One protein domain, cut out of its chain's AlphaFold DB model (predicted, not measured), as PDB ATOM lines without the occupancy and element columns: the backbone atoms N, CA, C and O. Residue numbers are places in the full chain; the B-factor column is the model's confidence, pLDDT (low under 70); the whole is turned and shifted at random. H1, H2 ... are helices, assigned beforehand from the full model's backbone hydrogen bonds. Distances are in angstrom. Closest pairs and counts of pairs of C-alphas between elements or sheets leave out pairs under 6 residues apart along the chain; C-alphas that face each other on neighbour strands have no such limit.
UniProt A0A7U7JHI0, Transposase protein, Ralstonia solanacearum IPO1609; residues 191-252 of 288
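This is residues 191 to 252 of the 288 residues of the protein "Transposase protein" of Ralstonia solanacearum IPO1609 (UniProt A0A7U7JHI0). This domain has little regular structure: two helices, H1 and H2, pack together at a steep tilt at one end, and the long link between them makes a loop that runs far out from the pair and folds back to it. Residues 219 to 224 of that loop stick out. The printed part has 62 residues with two named helices, H1 then H2, and no named strand; the class is all helix, with 23 residues in named elements. It is loose and elongated, with a radius of gyration of the C-alphas of 15.0 A and spans of 42 by 25 by 16 A.

H1, residues 193 to 205, touches H2, residues 243 to 252, with its residues 199 to 203 alone. The closest C-alphas are those of Ile 199 and Ala 249, 5.6 A apart. Their lines stand at a steep tilt of 61 degrees, opposite ways. In H1 and H2 every O i to N i+4 pair is within hydrogen-bond range.

H1 is 18.2 A long and begins at C-alpha 193 (-63.002, 15.159, -11.954). H2 is 14.4 A long and ends at C-alpha 252 (-63.315, 10.319, -28.060).

The C-alphas farthest apart, those of Lys 191 and Asp 214, are 43.5 A apart. The printed part has no cut. The link from H1 to H2, residues 206 to 242, is long. Model confidence is under 70 at 25 residues, among them 219 to 233.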
ATOM      1  N   LYS A 191     -66.372  11.551  -9.088       63.56
ATOM      2  CA  LYS A 191     -67.088  10.961 -10.238       63.56
ATOM      3  C   LYS A 191     -67.000  11.762 -11.545       63.56
ATOM      4  O   LYS A 191     -67.258  11.200 -12.601       63.56
ATOM      5  N   ARG A 192     -66.687  13.062 -11.493       65.75
ATOM      6  CA  ARG A 192     -66.561  13.924 -12.683       65.75
ATOM      7  C   ARG A 192     -65.156  14.477 -12.903       65.75
ATOM      8  O   ARG A 192     -64.815  14.806 -14.034       65.75
ATOM      9  N   LEU A 193     -64.335  14.564 -11.857       71.31
ATOM     10  CA  LEU A 193     -63.002  15.159 -11.954       71.31
ATOM     11  C   LEU A 193     -62.055  14.287 -12.786       71.31
ATOM     12  O   LEU A 193     -61.340  14.816 -13.629       71.31
ATOM     13  N   GLY A 194     -62.112  12.960 -12.623       73.06
ATOM     14  CA  GLY A 194     -61.277  12.034 -13.401       73.06
ATOM     15  C   GLY A 194     -61.498  12.154 -14.914       73.06
ATOM     16  O   GLY A 194     -60.538  12.233 -15.674       73.06
ATOM     17  N   HIS A 195     -62.757  12.264 -15.352       76.75
ATOM     18  CA  HIS A 195     -63.104  12.413 -16.773       76.75
ATOM     19  C   HIS A 195     -62.641  13.756 -17.350       76.75
ATOM     20  O   HIS A 195     -62.007  13.799 -18.401       76.75
ATOM     21  N   VAL A 196     -62.867  14.854 -16.620       78.81
ATOM     22  CA  VAL A 196     -62.403  16.195 -17.023       78.81
ATOM     23  C   VAL A 196     -60.877  16.244 -17.153       78.81
ATOM     24  O   VAL A 196     -60.349  16.880 -18.064       78.81
ATOM     25  N   LEU A 197     -60.156  15.541 -16.282       76.62
ATOM     26  CA  LEU A 197     -58.698  15.466 -16.331       76.62
ATOM     27  C   LEU A 197     -58.178  14.591 -17.471       76.62
ATOM     28  O   LEU A 197     -57.174  14.949 -18.082       76.62
ATOM     29  N   GLN A 198     -58.866  13.498 -17.806       79.00
ATOM     30  CA  GLN A 198     -58.554  12.706 -19.000       79.00
ATOM     31  C   GLN A 198     -58.723  13.539 -20.277       79.00
ATOM     32  O   GLN A 198     -57.852  13.518 -21.149       79.00
ATOM     33  N   ILE A 199     -59.788  14.348 -20.358       81.38
ATOM     34  CA  ILE A 199     -59.980  15.306 -21.457       81.38
ATOM     35  C   ILE A 199     -58.826  16.319 -21.486       81.38
ATOM     36  O   ILE A 199     -58.239  16.556 -22.544       81.38
ATOM     37  N   ALA A 200     -58.452  16.883 -20.331       80.75
ATOM     38  CA  ALA A 200     -57.342  17.828 -20.234       80.75
ATOM     39  C   ALA A 200     -56.010  17.209 -20.691       80.75
ATOM     40  O   ALA A 200     -55.294  17.839 -21.466       80.75
ATOM     41  N   GLN A 201     -55.707  15.970 -20.292       80.81
ATOM     42  CA  GLN A 201     -54.520  15.241 -20.745       80.81
ATOM     43  C   GLN A 201     -54.526  15.003 -22.253       80.81
ATOM     44  O   GLN A 201     -53.499  15.166 -22.908       80.81
ATOM     45  N   ARG A 202     -55.679  14.657 -22.832       81.69
ATOM     46  CA  ARG A 202     -55.790  14.419 -24.273       81.69
ATOM     47  C   ARG A 202     -55.514  15.687 -25.075       81.69
ATOM     48  O   ARG A 202     -54.773  15.650 -26.053       81.69
ATOM     49  N   VAL A 203     -56.041  16.820 -24.614       81.94
ATOM     50  CA  VAL A 203     -55.759  18.135 -25.206       81.94
ATOM     51  C   VAL A 203     -54.302  18.556 -24.961       81.94
ATOM     52  O   VAL A 203     -53.671  19.120 -25.855       81.94
ATOM     53  N   GLN A 204     -53.726  18.246 -23.794       78.56
ATOM     54  CA  GLN A 204     -52.309  18.491 -23.496       78.56
ATOM     55  C   GLN A 204     -51.372  17.662 -24.386       78.56
ATOM     56  O   GLN A 204     -50.368  18.197 -24.842       78.56
ATOM     57  N   ALA A 205     -51.713  16.411 -24.709       80.75
ATOM     58  CA  ALA A 205     -50.926  15.559 -25.606       80.75
ATOM     59  C   ALA A 205     -50.855  16.107 -27.044       80.75
ATOM     60  O   ALA A 205     -49.885  15.865 -27.760       80.75
ATOM     61  N   LEU A 206     -51.856  16.890 -27.462       80.75
ATOM     62  CA  LEU A 206     -51.849  17.595 -28.747       80.75
ATOM     63  C   LEU A 206     -50.971  18.856 -28.727       80.75
ATOM     64  O   LEU A 206     -50.735  19.441 -29.781       80.75
ATOM     65  N   ARG A 207     -50.490  19.312 -27.564       76.94
ATOM     66  CA  ARG A 207     -49.730  20.561 -27.422       76.94
ATOM     67  C   ARG A 207     -48.237  20.347 -27.673       76.94
ATOM     68  O   ARG A 207     -47.588  19.496 -27.080       76.94
ATOM     69  N   ASP A 208     -47.657  21.212 -28.499       74.50
ATOM     70  CA  ASP A 208     -46.210  21.323 -28.687       74.50
ATOM     71  C   ASP A 208     -45.578  21.968 -27.436       74.50
ATOM     72  O   ASP A 208     -45.529  23.197 -27.295       74.50
ATOM     73  N   ASN A 209     -45.111  21.121 -26.515       69.56
ATOM     74  CA  ASN A 209     -44.448  21.510 -25.265       69.56
ATOM     75  C   ASN A 209     -42.930  21.725 -25.419       69.56
ATOM     76  O   ASN A 209     -42.235  21.922 -24.420       69.56
ATOM     77  N   ARG A 210     -42.384  21.726 -26.647       68.75
ATOM     78  CA  ARG A 210     -40.942  21.937 -26.858       68.75
ATOM     79  C   ARG A 210     -40.504  23.265 -26.249       68.75
ATOM     80  O   ARG A 210     -41.111  24.297 -26.509       68.75
ATOM     81  N   ARG A 211     -39.439  23.264 -25.457       65.31
ATOM     82  CA  ARG A 211     -38.847  24.494 -24.910       65.31
ATOM     83  C   ARG A 211     -38.073  25.268 -25.990       65.31
ATOM     84  O   ARG A 211     -37.902  24.770 -27.101       65.31
ATOM     85  N   ASN A 212     -37.666  26.513 -25.719       64.44
ATOM     86  CA  ASN A 212     -36.974  27.316 -26.742       64.44
ATOM     87  C   ASN A 212     -35.623  26.684 -27.117       64.44
ATOM     88  O   ASN A 212     -34.903  26.199 -26.249       64.44
ATOM     89  N   LEU A 213     -35.291  26.694 -28.411       62.78
ATOM     90  CA  LEU A 213     -34.071  26.074 -28.944       62.78
ATOM     91  C   LEU A 213     -32.814  26.916 -28.684       62.78
ATOM     92  O   LEU A 213     -31.739  26.352 -28.545       62.78
ATOM     93  N   ASP A 214     -32.959  28.232 -28.507       64.06
ATOM     94  CA  ASP A 214     -31.857  29.171 -28.216       64.06
ATOM     95  C   ASP A 214     -31.350  29.091 -26.761       64.06
ATOM     96  O   ASP A 214     -30.842  30.060 -26.198       64.06
ATOM     97  N   ARG A 215     -31.575  27.955 -26.100       71.06
ATOM     98  CA  ARG A 215     -31.296  27.727 -24.680       71.06
ATOM     99  C   ARG A 215     -30.237  26.648 -24.527       71.06
ATOM    100  O   ARG A 215     -30.166  25.770 -25.389       71.06
ATOM    101  N   PRO A 216     -29.449  26.683 -23.440       68.56
ATOM    102  CA  PRO A 216     -28.430  25.673 -23.210       68.56
ATOM    103  C   PRO A 216     -29.045  24.269 -23.222       68.56
ATOM    104  O   PRO A 216     -30.180  24.041 -22.785       68.56
ATOM    105  N   SER A 217     -28.288  23.324 -23.780       68.62
ATOM    106  CA  SER A 217     -28.662  21.914 -23.754       68.62
ATOM    107  C   SER A 217     -28.658  21.411 -22.314       68.62
ATOM    108  O   SER A 217     -27.710  21.655 -21.576       68.62
ATOM    109  N   ARG A 218     -29.686  20.647 -21.940       70.75
ATOM    110  CA  ARG A 218     -29.800  19.981 -20.630       70.75
ATOM    111  C   ARG A 218     -29.371  18.512 -20.676       70.75
ATOM    112  O   ARG A 218     -29.735  17.720 -19.813       70.75
ATOM    113  N   THR A 219     -28.595  18.143 -21.692       64.81
ATOM    114  CA  THR A 219     -28.099  16.772 -21.891       64.81
ATOM    115  C   THR A 219     -27.241  16.263 -20.743       64.81
ATOM    116  O   THR A 219     -27.231  15.066 -20.488       64.81
ATOM    117  N   LEU A 220     -26.569  17.159 -20.015       60.94
ATOM    118  CA  LEU A 220     -25.781  16.802 -18.830       60.94
ATOM    119  C   LEU A 220     -26.642  16.260 -17.676       60.94
ATOM    120  O   LEU A 220     -26.142  15.504 -16.856       60.94
ATOM    121  N   ILE A 221     -27.939  16.576 -17.658       67.06
ATOM    122  CA  ILE A 221     -28.910  16.130 -16.643       67.06
ATOM    123  C   ILE A 221     -29.736  14.949 -17.193       67.06
ATOM    124  O   ILE A 221     -30.842  14.663 -16.746       67.06
ATOM    125  N   GLY A 222     -29.250  14.289 -18.249       64.69
ATOM    126  CA  GLY A 222     -29.931  13.159 -18.882       64.69
ATOM    127  C   GLY A 222     -31.119  13.534 -19.775       64.69
ATOM    128  O   GLY A 222     -31.810  12.639 -20.261       64.69
ATOM    129  N   GLN A 223     -31.370  14.824 -20.044       69.38
ATOM    130  CA  GLN A 223     -32.386  15.191 -21.038       69.38
ATOM    131  C   GLN A 223     -31.905  14.816 -22.448       69.38
ATOM    132  O   GLN A 223     -30.732  15.015 -22.770       69.38
ATOM    133  N   PRO A 224     -32.782  14.312 -23.330       65.44
ATOM    134  CA  PRO A 224     -32.381  14.000 -24.692       65.44
ATOM    135  C   PRO A 224     -31.911  15.269 -25.427       65.44
ATOM    136  O   PRO A 224     -32.419  16.368 -25.159       65.44
ATOM    137  N   PRO A 225     -30.964  15.145 -26.376       66.19
ATOM    138  CA  PRO A 225     -30.569  16.251 -27.237       66.19
ATOM    139  C   PRO A 225     -31.791  16.878 -27.912       66.19
ATOM    140  O   PRO A 225     -32.672  16.188 -28.429       66.19
ATOM    141  N   ARG A 226     -31.862  18.211 -27.910       67.88
ATOM    142  CA  ARG A 226     -32.952  18.921 -28.585       67.88
ATOM    143  C   ARG A 226     -32.722  18.843 -30.088       67.88
ATOM    144  O   ARG A 226     -31.786  19.450 -30.596       67.88
ATOM    145  N   HIS A 227     -33.589  18.126 -30.797       62.78
ATOM    146  CA  HIS A 227     -33.560  18.076 -32.256       62.78
ATOM    147  C   HIS A 227     -34.441  19.201 -32.833       62.78
ATOM    148  O   HIS A 227     -35.665  19.151 -32.677       62.78
ATOM    149  N   PRO A 228     -33.855  20.229 -33.477       56.31
ATOM    150  CA  PRO A 228     -34.585  21.414 -33.938       56.31
ATOM    151  C   PRO A 228     -35.645  21.115 -35.013       56.31
ATOM    152  O   PRO A 228     -36.629  21.846 -35.126       56.31
ATOM    153  N   GLU A 229     -35.487  20.021 -35.760       54.69
ATOM    154  CA  GLU A 229     -36.259  19.739 -36.981       54.69
ATOM    155  C   GLU A 229     -37.476  18.824 -36.773       54.69
ATOM    156  O   GLU A 229     -38.353  18.756 -37.629       54.69
ATOM    157  N   LEU A 230     -37.600  18.163 -35.619       57.06
ATOM    158  CA  LEU A 230     -38.666  17.188 -35.381       57.06
ATOM    159  C   LEU A 230     -39.724  17.783 -34.455       57.06
ATOM    160  O   LEU A 230     -39.656  17.698 -33.228       57.06
ATOM    161  N   ARG A 231     -40.728  18.428 -35.050       62.78
ATOM    162  CA  ARG A 231     -41.999  18.644 -34.354       62.78
ATOM    163  C   ARG A 231     -42.627  17.267 -34.157       62.78
ATOM    164  O   ARG A 231     -42.708  16.510 -35.123       62.78
ATOM    165  N   ALA A 232     -43.034  16.929 -32.934       66.00
ATOM    166  CA  ALA A 232     -43.693  15.650 -32.695       66.00
ATOM    167  C   ALA A 232     -44.906  15.534 -33.645       66.00
ATOM    168  O   ALA A 232     -45.684  16.499 -33.730       66.00
ATOM    169  N   PRO A 233     -45.044  14.428 -34.403       68.06
ATOM    170  CA  PRO A 233     -46.093  14.292 -35.407       68.06
ATOM    171  C   PRO A 233     -47.472  14.561 -34.797       68.06
ATOM    172  O   PRO A 233     -47.810  14.002 -33.759       68.06
ATOM    173  N   GLY A 234     -48.256  15.448 -35.414       72.88
ATOM    174  CA  GLY A 234     -49.611  15.778 -34.952       72.88
ATOM    175  C   GLY A 234     -49.716  16.795 -33.806       72.88
ATOM    176  O   GLY A 234     -50.834  17.124 -33.413       72.88
ATOM    177  N   THR A 235     -48.606  17.344 -33.294       79.50
ATOM    178  CA  THR A 235     -48.651  18.383 -32.245       79.50
ATOM    179  C   THR A 235     -48.911  19.792 -32.794       79.50
ATOM    180  O   THR A 235     -48.434  20.181 -33.865       79.50
ATOM    181  N   LYS A 236     -49.670  20.590 -32.036       80.75
ATOM    182  CA  LYS A 236     -50.105  21.959 -32.343       80.75
ATOM    183  C   LYS A 236     -49.462  22.966 -31.392       80.75
ATOM    184  O   LYS A 236     -49.257  22.693 -30.214       80.75
ATOM    185  N   SER A 237     -49.170  24.178 -31.870       74.56
ATOM    186  CA  SER A 237     -48.719  25.250 -30.966       74.56
ATOM    187  C   SER A 237     -49.842  25.707 -30.016       74.56
ATOM    188  O   SER A 237     -51.016  25.569 -30.361       74.56
ATOM    189  N   PRO A 238     -49.521  26.353 -28.875       71.25
ATOM    190  CA  PRO A 238     -50.531  26.881 -27.952       71.25
ATOM    191  C   PRO A 238     -51.576  27.805 -28.593       71.25
ATOM    192  O   PRO A 238     -52.701  27.868 -28.119       71.25
ATOM    193  N   ARG A 239     -51.221  28.517 -29.673       73.62
ATOM    194  CA  ARG A 239     -52.135  29.418 -30.399       73.62
ATOM    195  C   ARG A 239     -53.031  28.700 -31.416       73.62
ATOM    196  O   ARG A 239     -53.965  29.306 -31.916       73.62
ATOM    197  N   GLN A 240     -52.703  27.458 -31.764       80.56
ATOM    198  CA  GLN A 240     -53.426  26.641 -32.745       80.56
ATOM    199  C   GLN A 240     -54.377  25.631 -32.092       80.56
ATOM    200  O   GLN A 240     -55.167  25.017 -32.801       80.56
ATOM    201  N   LEU A 241     -54.287  25.445 -30.771       80.50
ATOM    202  CA  LEU A 241     -55.251  24.667 -29.996       80.50
ATOM    203  C   LEU A 241     -56.588  25.410 -29.976       80.50
ATOM    204  O   LEU A 241     -56.654  26.549 -29.509       80.50
ATOM    205  N   SER A 242     -57.630  24.776 -30.505       83.56
ATOM    206  CA  SER A 242     -58.961  25.376 -30.642       83.56
ATOM    207  C   SER A 242     -60.003  24.672 -29.768       83.56
ATOM    208  O   SER A 242     -59.763  23.614 -29.184       83.56
ATOM    209  N   SER A 243     -61.200  25.255 -29.685       80.44
ATOM    210  CA  SER A 243     -62.351  24.630 -29.020       80.44
ATOM    211  C   SER A 243     -62.803  23.330 -29.697       80.44
ATOM    212  O   SER A 243     -63.433  22.498 -29.049       80.44
ATOM    213  N   GLU A 244     -62.467  23.122 -30.971       83.56
ATOM    214  CA  GLU A 244     -62.753  21.881 -31.699       83.56
ATOM    215  C   GLU A 244     -61.880  20.725 -31.212       83.56
ATOM    216  O   GLU A 244     -62.371  19.609 -31.087       83.56
ATOM    217  N   ASP A 245     -60.621  20.991 -30.848       82.50
ATOM    218  CA  ASP A 245     -59.739  19.975 -30.256       82.50
ATOM    219  C   ASP A 245     -60.277  19.489 -28.908       82.50
ATOM    220  O   ASP A 245     -60.227  18.298 -28.599       82.50
ATOM    221  N   LEU A 246     -60.849  20.408 -28.126       80.38
ATOM    222  CA  LEU A 246     -61.509  20.083 -26.866       80.38
ATOM    223  C   LEU A 246     -62.782  19.254 -27.095       80.38
ATOM    224  O   LEU A 246     -62.993  18.267 -26.398       80.38
ATOM    225  N   ARG A 247     -63.605  19.612 -28.089       82.12
ATOM    226  CA  ARG A 247     -64.800  18.832 -28.465       82.12
ATOM    227  C   ARG A 247     -64.434  17.426 -28.924       82.12
ATOM    228  O   ARG A 247     -65.020  16.470 -28.433       82.12
ATOM    229  N   ARG A 248     -63.413  17.292 -29.771       84.44
ATOM    230  CA  ARG A 248     -62.921  15.992 -30.240       84.44
ATOM    231  C   ARG A 248     -62.429  15.117 -29.088       84.44
ATOM    232  O   ARG A 248     -62.745  13.935 -29.045       84.44
ATOM    233  N   ALA A 249     -61.704  15.698 -28.131       83.12
ATOM    234  CA  ALA A 249     -61.273  14.980 -26.933       83.12
ATOM    235  C   ALA A 249     -62.461  14.519 -26.067       83.12
ATOM    236  O   ALA A 249     -62.419  13.422 -25.519       83.12
ATOM    237  N   ILE A 250     -63.521  15.330 -25.959       83.44
ATOM    238  CA  ILE A 250     -64.758  14.959 -25.251       83.44
ATOM    239  C   ILE A 250     -65.482  13.816 -25.970       83.44
ATOM    240  O   ILE A 250     -65.928  12.887 -25.306       83.44
ATOM    241  N   GLU A 251     -65.589  13.872 -27.299       84.19
ATOM    242  CA  GLU A 251     -66.245  12.841 -28.115       84.19
ATOM    243  C   GLU A 251     -65.488  11.506 -28.082       84.19
ATOM    244  O   GLU A 251     -66.108  10.461 -27.917       84.19
ATOM    245  N   GLU A 252     -64.153  11.525 -28.165       80.44
ATOM    246  CA  GLU A 252     -63.315  10.319 -28.060       80.44
ATOM    247  C   GLU A 252     -63.401   9.649 -26.678       80.44
ATOM    248  O   GLU A 252     -63.273   8.432 -26.572       80.44
TER     249      GLU A 252